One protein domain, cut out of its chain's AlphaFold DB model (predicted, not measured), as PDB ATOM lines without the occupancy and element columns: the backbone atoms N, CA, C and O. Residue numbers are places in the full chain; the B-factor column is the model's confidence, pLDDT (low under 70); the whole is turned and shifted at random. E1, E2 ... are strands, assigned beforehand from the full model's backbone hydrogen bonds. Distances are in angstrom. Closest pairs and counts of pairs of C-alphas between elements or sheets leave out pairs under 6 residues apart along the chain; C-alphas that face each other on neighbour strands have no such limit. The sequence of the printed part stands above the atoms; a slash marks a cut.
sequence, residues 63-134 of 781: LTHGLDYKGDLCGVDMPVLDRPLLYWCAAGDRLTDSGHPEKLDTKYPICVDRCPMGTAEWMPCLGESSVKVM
ATOM      1  N   LEU A  63     267.460 165.919 297.075       75.06
ATOM      2  CA  LEU A  63     267.099 166.038 295.654       75.06
ATOM      3  C   LEU A  63     267.212 164.705 294.902       75.06
ATOM      4  O   LEU A  63     266.585 164.542 293.858       75.06
ATOM      5  N   THR A  64     268.033 163.775 295.392       75.06
ATOM      6  CA  THR A  64     268.328 162.516 294.693       75.06
ATOM      7  C   THR A  64     267.570 161.319 295.257       75.06
ATOM      8  O   THR A  64     267.366 160.351 294.529       75.06
ATOM      9  N   HIS A  65     267.124 161.386 296.513       78.00
ATOM     10  CA  HIS A  65     266.407 160.305 297.190       78.00
ATOM     11  C   HIS A  65     264.964 160.711 297.507       78.00
ATOM     12  O   HIS A  65     264.664 161.877 297.754       78.00
ATOM     13  N   GLY A  66     264.066 159.726 297.488       80.94
ATOM     14  CA  GLY A  66     262.675 159.913 297.886       80.94
ATOM     15  C   GLY A  66     262.522 160.054 299.400       80.94
ATOM     16  O   GLY A  66     263.323 159.510 300.157       80.94
ATOM     17  N   LEU A  67     261.476 160.760 299.827       87.50
ATOM     18  CA  LEU A  67     261.086 160.898 301.231       87.50
ATOM     19  C   LEU A  67     259.852 160.038 301.492       87.50
ATOM     20  O   LEU A  67     258.920 160.060 300.686       87.50
ATOM     21  N   ASP A  68     259.835 159.309 302.603       86.75
ATOM     22  CA  ASP A  68     258.625 158.623 303.050       86.75
ATOM     23  C   ASP A  68     257.614 159.588 303.699       86.75
ATOM     24  O   ASP A  68     257.862 160.783 303.880       86.75
ATOM     25  N   TYR A  69     256.446 159.065 304.074       84.38
ATOM     26  CA  TYR A  69     255.402 159.833 304.757       84.38
ATOM     27  C   TYR A  69     255.802 160.367 306.147       84.38
ATOM     28  O   TYR A  69     255.100 161.232 306.673       84.38
ATOM     29  N   LYS A  70     256.882 159.859 306.758       83.50
ATOM     30  CA  LYS A  70     257.429 160.358 308.031       83.50
ATOM     31  C   LYS A  70     258.464 161.465 307.821       83.50
ATOM     32  O   LYS A  70     258.767 162.186 308.768       83.50
ATOM     33  N   GLY A  71     258.925 161.648 306.585       82.19
ATOM     34  CA  GLY A  71     259.947 162.614 306.209       82.19
ATOM     35  C   GLY A  71     261.368 162.055 306.260       82.19
ATOM     36  O   GLY A  71     262.302 162.848 306.130       82.19
ATOM     37  N   ASP A  72     261.515 160.736 306.415       87.31
ATOM     38  CA  ASP A  72     262.794 160.033 306.386       87.31
ATOM     39  C   ASP A  72     263.223 159.803 304.924       87.31
ATOM     40  O   ASP A  72     262.422 159.457 304.047       87.31
ATOM     41  N   LEU A  73     264.504 160.019 304.639       88.00
ATOM     42  CA  LEU A  73     265.100 159.922 303.315       88.00
ATOM     43  C   LEU A  73     265.525 158.475 303.024       88.00
ATOM     44  O   LEU A  73     266.450 157.946 303.650       88.00
ATOM     45  N   CYS A  74     264.857 157.834 302.058       85.81
ATOM     46  CA  CYS A  74     265.056 156.422 301.724       85.81
ATOM     47  C   CYS A  74     266.528 156.121 301.397       85.81
ATOM     48  O   CYS A  74     267.100 156.738 300.499       85.81
ATOM     49  N   GLY A  75     267.143 155.162 302.097       80.75
ATOM     50  CA  GLY A  75     268.539 154.766 301.885       80.75
ATOM     51  C   GLY A  75     269.595 155.690 302.503       80.75
ATOM     52  O   GLY A  75     270.783 155.476 302.266       80.75
ATOM     53  N   VAL A  76     269.194 156.705 303.281       85.38
ATOM     54  CA  VAL A  76     270.116 157.658 303.929       85.38
ATOM     55  C   VAL A  76     269.887 157.738 305.437       85.38
ATOM     56  O   VAL A  76     270.850 157.627 306.196       85.38
ATOM     57  N   ASP A  77     268.641 157.908 305.883       84.12
ATOM     58  CA  ASP A  77     268.339 158.022 307.312       84.12
ATOM     59  C   ASP A  77     268.360 156.648 308.000       84.12
ATOM     60  O   ASP A  77     267.882 155.653 307.454       84.12
ATOM     61  N   MET A  78     268.884 156.586 309.231       84.50
ATOM     62  CA  MET A  78     269.080 155.340 309.995       84.50
ATOM     63  C   MET A  78     267.876 154.370 310.019       84.50
ATOM     64  O   MET A  78     268.111 153.172 309.857       84.50
ATOM     65  N   PRO A  79     266.604 154.800 310.197       81.81
ATOM     66  CA  PRO A  79     265.470 153.868 310.217       81.81
ATOM     67  C   PRO A  79     265.122 153.260 308.845       81.81
ATOM     68  O   PRO A  79     264.420 152.248 308.795       81.81
ATOM     69  N   VAL A  80     265.591 153.850 307.741       83.75
ATOM     70  CA  VAL A  80     265.272 153.449 306.355       83.75
ATOM     71  C   VAL A  80     266.526 153.248 305.494       83.75
ATOM     72  O   VAL A  80     266.442 153.216 304.266       83.75
ATOM     73  N   LEU A  81     267.686 153.062 306.130       84.75
ATOM     74  CA  LEU A  81     268.979 152.898 305.463       84.75
ATOM     75  C   LEU A  81     269.000 151.668 304.539       84.75
ATOM     76  O   LEU A  81     269.495 151.735 303.419       84.75
ATOM     77  N   ASP A  82     268.366 150.575 304.969       84.50
ATOM     78  CA  ASP A  82     268.268 149.327 304.201       84.50
ATOM     79  C   ASP A  82     267.184 149.370 303.102       84.50
ATOM     80  O   ASP A  82     266.973 148.390 302.384       84.50
ATOM     81  N   ARG A  83     266.463 150.494 302.965       85.56
ATOM     82  CA  ARG A  83     265.321 150.662 302.055       85.56
ATOM     83  C   ARG A  83     265.510 151.867 301.126       85.56
ATOM     84  O   ARG A  83     264.925 152.919 301.374       85.56
ATOM     85  N   PRO A  84     266.314 151.745 300.054       84.44
ATOM     86  CA  PRO A  84     266.703 152.885 299.221       84.44
ATOM     87  C   PRO A  84     265.656 153.315 298.183       84.44
ATOM     88  O   PRO A  84     265.819 154.356 297.551       84.44
ATOM     89  N   LEU A  85     264.598 152.531 297.953       85.25
ATOM     90  CA  LEU A  85     263.629 152.794 296.886       85.25
ATOM     91  C   LEU A  85     262.335 153.391 297.438       85.25
ATOM     92  O   LEU A  85     261.835 152.955 298.469       85.25
ATOM     93  N   LEU A  86     261.746 154.342 296.709       88.12
ATOM     94  CA  LEU A  86     260.446 154.921 297.047       88.12
ATOM     95  C   LEU A  86     259.309 154.177 296.330       88.12
ATOM     96  O   LEU A  86     259.360 153.965 295.114       88.12
ATOM     97  N   TYR A  87     258.272 153.809 297.078       86.00
ATOM     98  CA  TYR A  87     257.072 153.140 296.583       86.00
ATOM     99  C   TYR A  87     255.815 153.959 296.892       86.00
ATOM    100  O   TYR A  87     255.638 154.457 298.004       86.00
ATOM    101  N   TRP A  88     254.923 154.073 295.906       88.19
ATOM    102  CA  TRP A  88     253.635 154.752 296.044       88.19
ATOM    103  C   TRP A  88     252.525 153.725 296.227       88.19
ATOM    104  O   TRP A  88     252.360 152.829 295.404       88.19
ATOM    105  N   CYS A  89     251.759 153.862 297.304       85.62
ATOM    106  CA  CYS A  89     250.625 152.989 297.577       85.62
ATOM    107  C   CYS A  89     249.449 153.294 296.641       85.62
ATOM    108  O   CYS A  89     249.372 154.367 296.037       85.62
ATOM    109  N   ALA A  90     248.525 152.349 296.488       81.06
ATOM    110  CA  ALA A  90     247.341 152.563 295.669       81.06
ATOM    111  C   ALA A  90     246.260 153.287 296.481       81.06
ATOM    112  O   ALA A  90     245.935 152.884 297.598       81.06
ATOM    113  N   ALA A  91     245.694 154.354 295.916       72.44
ATOM    114  CA  ALA A  91     244.627 155.131 296.532       72.44
ATOM    115  C   ALA A  91     243.286 154.385 296.385       72.44
ATOM    116  O   ALA A  91     242.479 154.705 295.514       72.44
ATOM    117  N   GLY A  92     243.088 153.361 297.223       67.94
ATOM    118  CA  GLY A  92     241.905 152.492 297.273       67.94
ATOM    119  C   GLY A  92     242.232 150.995 297.140       67.94
ATOM    120  O   GLY A  92     243.313 150.622 296.694       67.94
ATOM    121  N   ASP A  93     241.281 150.129 297.499       61.12
ATOM    122  CA  ASP A  93     241.456 148.659 297.509       61.12
ATOM    123  C   ASP A  93     241.262 147.976 296.140       61.12
ATOM    124  O   ASP A  93     241.416 146.759 296.019       61.12
ATOM    125  N   ARG A  94     240.910 148.725 295.086       59.22
ATOM    126  CA  ARG A  94     240.621 148.163 293.757       59.22
ATOM    127  C   ARG A  94     241.801 148.321 292.797       59.22
ATOM    128  O   ARG A  94     242.128 149.425 292.366       59.22
ATOM    129  N   LEU A  95     242.400 147.190 292.429       65.50
ATOM    130  CA  LEU A  95     243.277 147.059 291.263       65.50
ATOM    131  C   LEU A  95     242.413 146.818 290.014       65.50
ATOM    132  O   LEU A  95     241.387 146.143 290.096       65.50
ATOM    133  N   THR A  96     242.815 147.355 288.862       61.84
ATOM    134  CA  THR A  96     242.174 147.060 287.570       61.84
ATOM    135  C   THR A  96     242.422 145.601 287.164       61.84
ATOM    136  O   THR A  96     243.382 144.991 287.634       61.84
ATOM    137  N   ASP A  97     241.634 145.042 286.235       59.50
ATOM    138  CA  ASP A  97     241.805 143.657 285.732       59.50
ATOM    139  C   ASP A  97     243.217 143.372 285.172       59.50
ATOM    140  O   ASP A  97     243.673 142.232 285.102       59.50
ATOM    141  N   SER A  98     243.944 144.428 284.801       59.03
ATOM    142  CA  SER A  98     245.336 144.406 284.349       59.03
ATOM    143  C   SER A  98     246.380 144.457 285.479       59.03
ATOM    144  O   SER A  98     247.577 144.507 285.192       59.03
ATOM    145  N   GLY A  99     245.971 144.453 286.753       64.44
ATOM    146  CA  GLY A  99     246.845 144.368 287.930       64.44
ATOM    147  C   GLY A  99     247.569 145.664 288.317       64.44
ATOM    148  O   GLY A  99     248.634 145.590 288.930       64.44
ATOM    149  N   HIS A 100     247.025 146.832 287.951       69.62
ATOM    150  CA  HIS A 100     247.571 148.156 288.283       69.62
ATOM    151  C   HIS A 100     246.533 148.977 289.068       69.62
ATOM    152  O   HIS A 100     245.333 148.760 288.897       69.62
ATOM    153  N   PRO A 101     246.945 149.914 289.936       71.69
ATOM    154  CA  PRO A 101     245.995 150.754 290.648       71.69
ATOM    155  C   PRO A 101     245.444 151.859 289.749       71.69
ATOM    156  O   PRO A 101     246.193 152.498 289.012       71.69
ATOM    157  N   GLU A 102     244.137 152.111 289.835       70.44
ATOM    158  CA  GLU A 102     243.470 153.183 289.081       70.44
ATOM    159  C   GLU A 102     243.961 154.577 289.516       70.44
ATOM    160  O   GLU A 102     244.036 155.505 288.712       70.44
ATOM    161  N   LYS A 103     244.365 154.715 290.788       76.69
ATOM    162  CA  LYS A 103     244.924 155.948 291.349       76.69
ATOM    163  C   LYS A 103     246.040 155.639 292.348       76.69
ATOM    164  O   LYS A 103     245.936 154.701 293.133       76.69
ATOM    165  N   LEU A 104     247.106 156.439 292.326       81.50
ATOM    166  CA  LEU A 104     248.245 156.339 293.245       81.50
ATOM    167  C   LEU A 104     248.119 157.369 294.369       81.50
ATOM    168  O   LEU A 104     247.783 158.529 294.116       81.50
ATOM    169  N   ASP A 105     248.422 156.954 295.595       81.19
ATOM    170  CA  ASP A 105     248.583 157.854 296.729       81.19
ATOM    171  C   ASP A 105     249.975 158.490 296.675       81.19
ATOM    172  O   ASP A 105     250.989 157.904 297.054       81.19
ATOM    173  N   THR A 106     250.019 159.710 296.146       82.12
ATOM    174  CA  THR A 106     251.238 160.523 296.057       82.12
ATOM    175  C   THR A 106     251.564 161.252 297.356       82.12
ATOM    176  O   THR A 106     252.655 161.806 297.472       82.12
ATOM    177  N   LYS A 107     250.643 161.258 298.328       82.56
ATOM    178  CA  LYS A 107     250.777 162.016 299.573       82.56
ATOM    179  C   LYS A 107     251.511 161.224 300.649       82.56
ATOM    180  O   LYS A 107     252.263 161.822 301.412       82.56
ATOM    181  N   TYR A 108     251.314 159.906 300.694       85.25
ATOM    182  CA  TYR A 108     251.915 159.040 301.712       85.25
ATOM    183  C   TYR A 108     252.732 157.888 301.095       85.25
ATOM    184  O   TYR A 108     252.328 156.725 301.173       85.25
ATOM    185  N   PRO A 109     253.885 158.180 300.462       88.62
ATOM    186  CA  PRO A 109     254.770 157.147 299.934       88.62
ATOM    187  C   PRO A 109     255.567 156.446 301.050       88.62
ATOM    188  O   PRO A 109     255.736 156.983 302.145       88.62
ATOM    189  N   ILE A 110     256.086 155.250 300.762       89.00
ATOM    190  CA  ILE A 110     256.870 154.431 301.704       89.00
ATOM    191  C   ILE A 110     258.233 154.044 301.114       89.00
ATOM    192  O   ILE A 110     258.351 153.836 299.906       89.00
ATOM    193  N   CYS A 111     259.256 153.894 301.961       89.69
ATOM    194  CA  CYS A 111     260.545 153.331 301.551       89.69
ATOM    195  C   CYS A 111     260.506 151.794 301.538       89.69
ATOM    196  O   CYS A 111     260.050 151.161 302.498       89.69
ATOM    197  N   VAL A 112     261.038 151.191 300.476       87.12
ATOM    198  CA  VAL A 112     261.124 149.740 300.260       87.12
ATOM    199  C   VAL A 112     262.551 149.332 299.891       87.12
ATOM    200  O   VAL A 112     263.322 150.127 299.348       87.12
ATOM    201  N   ASP A 113     262.926 148.097 300.211       85.06
ATOM    202  CA  ASP A 113     264.254 147.552 299.898       85.06
ATOM    203  C   ASP A 113     264.394 147.236 298.402       85.06
ATOM    204  O   ASP A 113     265.426 147.503 297.783       85.06
ATOM    205  N   ARG A 114     263.333 146.686 297.806       81.12
ATOM    206  CA  ARG A 114     263.266 146.202 296.431       81.12
ATOM    207  C   ARG A 114     261.891 146.488 295.836       81.12
ATOM    208  O   ARG A 114     260.894 146.673 296.530       81.12
ATOM    209  N   CYS A 115     261.836 146.542 294.509       80.50
ATOM    210  CA  CYS A 115     260.571 146.695 293.800       80.50
ATOM    211  C   CYS A 115     259.800 145.360 293.823       80.50
ATOM    212  O   CYS A 115     260.371 144.353 293.390       80.50
ATOM    213  N   PRO A 116     258.517 145.333 294.232       78.31
ATOM    214  CA  PRO A 116     257.732 144.102 294.245       78.31
ATOM    215  C   PRO A 116     257.552 143.568 292.816       78.31
ATOM    216  O   PRO A 116     257.272 144.323 291.879       78.31
ATOM    217  N   MET A 117     257.729 142.256 292.628       66.31
ATOM    218  CA  MET A 117     257.701 141.619 291.297       66.31
ATOM    219  C   MET A 117     256.303 141.141 290.859       66.31
ATOM    220  O   MET A 117     256.113 140.778 289.693       66.31
ATOM    221  N   GLY A 118     255.311 141.171 291.752       67.44
ATOM    222  CA  GLY A 118     253.942 140.716 291.486       67.44
ATOM    223  C   GLY A 118     252.922 141.309 292.456       67.44
ATOM    224  O   GLY A 118     253.210 142.299 293.119       67.44
ATOM    225  N   THR A 119     251.733 140.708 292.526       65.44
ATOM    226  CA  THR A 119     250.620 141.124 293.405       65.44
ATOM    227  C   THR A 119     250.483 140.290 294.682       65.44
ATOM    228  O   THR A 119     249.550 140.478 295.454       65.44
ATOM    229  N   ALA A 120     251.402 139.346 294.901       65.56
ATOM    230  CA  ALA A 120     251.362 138.409 296.024       65.56
ATOM    231  C   ALA A 120     252.112 138.904 297.277       65.56
ATOM    232  O   ALA A 120     252.106 138.221 298.298       65.56
ATOM    233  N   GLU A 121     252.778 140.059 297.203       77.38
ATOM    234  CA  GLU A 121     253.558 140.631 298.299       77.38
ATOM    235  C   GLU A 121     252.757 141.732 299.003       77.38
ATOM    236  O   GLU A 121     252.005 142.473 298.370       77.38
ATOM    237  N   TRP A 122     252.873 141.822 300.327       81.00
ATOM    238  CA  TRP A 122     252.082 142.757 301.127       81.00
ATOM    239  C   TRP A 122     252.911 143.977 301.506       81.00
ATOM    240  O   TRP A 122     253.900 143.856 302.227       81.00
ATOM    241  N   MET A 123     252.463 145.155 301.075       84.31
ATOM    242  CA  MET A 123     253.096 146.429 301.392       84.31
ATOM    243  C   MET A 123     252.423 147.114 302.592       84.31
ATOM    244  O   MET A 123     251.190 147.158 302.661       84.31
ATOM    245  N   PRO A 124     253.202 147.646 303.555       83.50
ATOM    246  CA  PRO A 124     252.687 148.341 304.731       83.50
ATOM    247  C   PRO A 124     252.313 149.791 304.383       83.50
ATOM    248  O   PRO A 124     253.057 150.727 304.674       83.50
ATOM    249  N   CYS A 125     251.162 149.970 303.742       84.19
ATOM    250  CA  CYS A 125     250.650 151.266 303.300       84.19
ATOM    251  C   CYS A 125     249.877 151.989 304.411       84.19
ATOM    252  O   CYS A 125     249.339 151.361 305.323       84.19
ATOM    253  N   LEU A 126     249.822 153.321 304.369       84.00
ATOM    254  CA  LEU A 126     249.078 154.096 305.361       84.00
ATOM    255  C   LEU A 126     247.577 154.046 305.037       84.00
ATOM    256  O   LEU A 126     247.170 154.405 303.937       84.00
ATOM    257  N   GLY A 127     246.766 153.561 305.977       73.50
ATOM    258  CA  GLY A 127     245.314 153.480 305.823       73.50
ATOM    259  C   GLY A 127     244.602 154.803 306.107       73.50
ATOM    260  O   GLY A 127     245.210 155.796 306.517       73.50
ATOM    261  N   GLU A 128     243.282 154.802 305.928       73.12
ATOM    262  CA  GLU A 128     242.448 155.973 306.192       73.12
ATOM    263  C   GLU A 128     242.527 156.393 307.672       73.12
ATOM    264  O   GLU A 128     242.467 155.571 308.591       73.12
ATOM    265  N   SER A 129     242.712 157.693 307.918       73.75
ATOM    266  CA  SER A 129     242.870 158.229 309.269       73.75
ATOM    267  C   SER A 129     241.529 158.315 309.992       73.75
ATOM    268  O   SER A 129     240.612 158.973 309.504       73.75
ATOM    269  N   SER A 130     241.441 157.760 311.200       72.06
ATOM    270  CA  SER A 130     240.292 157.986 312.082       72.06
ATOM    271  C   SER A 130     240.535 159.224 312.950       72.06
ATOM    272  O   SER A 130     241.544 159.319 313.651       72.06
ATOM    273  N   VAL A 131     239.635 160.206 312.883       77.00
ATOM    274  CA  VAL A 131     239.739 161.451 313.658       77.00
ATOM    275  C   VAL A 131     238.782 161.383 314.840       77.00
ATOM    276  O   VAL A 131     237.566 161.330 314.661       77.00
ATOM    277  N   LYS A 132     239.319 161.413 316.061       75.44
ATOM    278  CA  LYS A 132     238.532 161.494 317.294       75.44
ATOM    279  C   LYS A 132     238.723 162.866 317.931       75.44
ATOM    280  O   LYS A 132     239.788 163.172 318.467       75.44
ATOM    281  N   VAL A 133     237.685 163.695 317.874       78.81
ATOM    282  CA  VAL A 133     237.664 165.012 318.523       78.81
ATOM    283  C   VAL A 133     237.086 164.853 319.923       78.81
ATOM    284  O   VAL A 133     235.946 164.420 320.073       78.81
ATOM    285  N   MET A 134     237.864 165.185 320.953       74.25
ATOM    286  CA  MET A 134     237.380 165.217 322.333       74.25
ATOM    287  C   MET A 134     237.438 166.661 322.852       74.25
ATOM    288  O   MET A 134     238.527 167.243 322.894       74.25
TER     289      MET A 134
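This is residues 63 to 134 of the 781 residues of the protein "CHER1 protein" of Symbiodinium natans (UniProt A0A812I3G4). A loop-rich body with little regular structure is built on one hairpin, E1 and E2, with E3 crossing near it and residues 129 to 134 sticking out as a tail that holds E4. The printed part has 72 residues, 25 of them in four named strands, E1 to E4 in order, with no named helix: all strand, the E1-E2 sheet antiparallel. It is only just loose, close to compact, with a radius of gyration of the C-alphas of 13.8 A and spans of 44 by 35 by 21 A.

E1, residues 85 to 90, and E2, residues 104 to 112, are antiparallel at 140 degrees; N 87 and O 110, 2.8 A, are within hydrogen-bond range. E2 bends by 102 degrees at residue 107. E3, residues 122 to 126, pairs with no named strand; its closest C-alphas to E2 are Leu 126 and Tyr 108, 6.8 A. E4, residues 130 to 134, pairs with no named strand and is apart from E1, E2 and E3.

E1 spans 16.3 A from C-alpha 85 at (263.629, 152.794, 296.886), E2 16.1 A, E3 12.5 A, and E4 12.9 A to C-alpha 134 at (237.380, 165.217, 322.333).

The farthest C-alphas, Ser 98 and Met 134, are 44.0 A apart. The printed part has no cut; the link E1 to E2 is long. Residues 92 to 100 and 117 to 120 have pLDDT under 70.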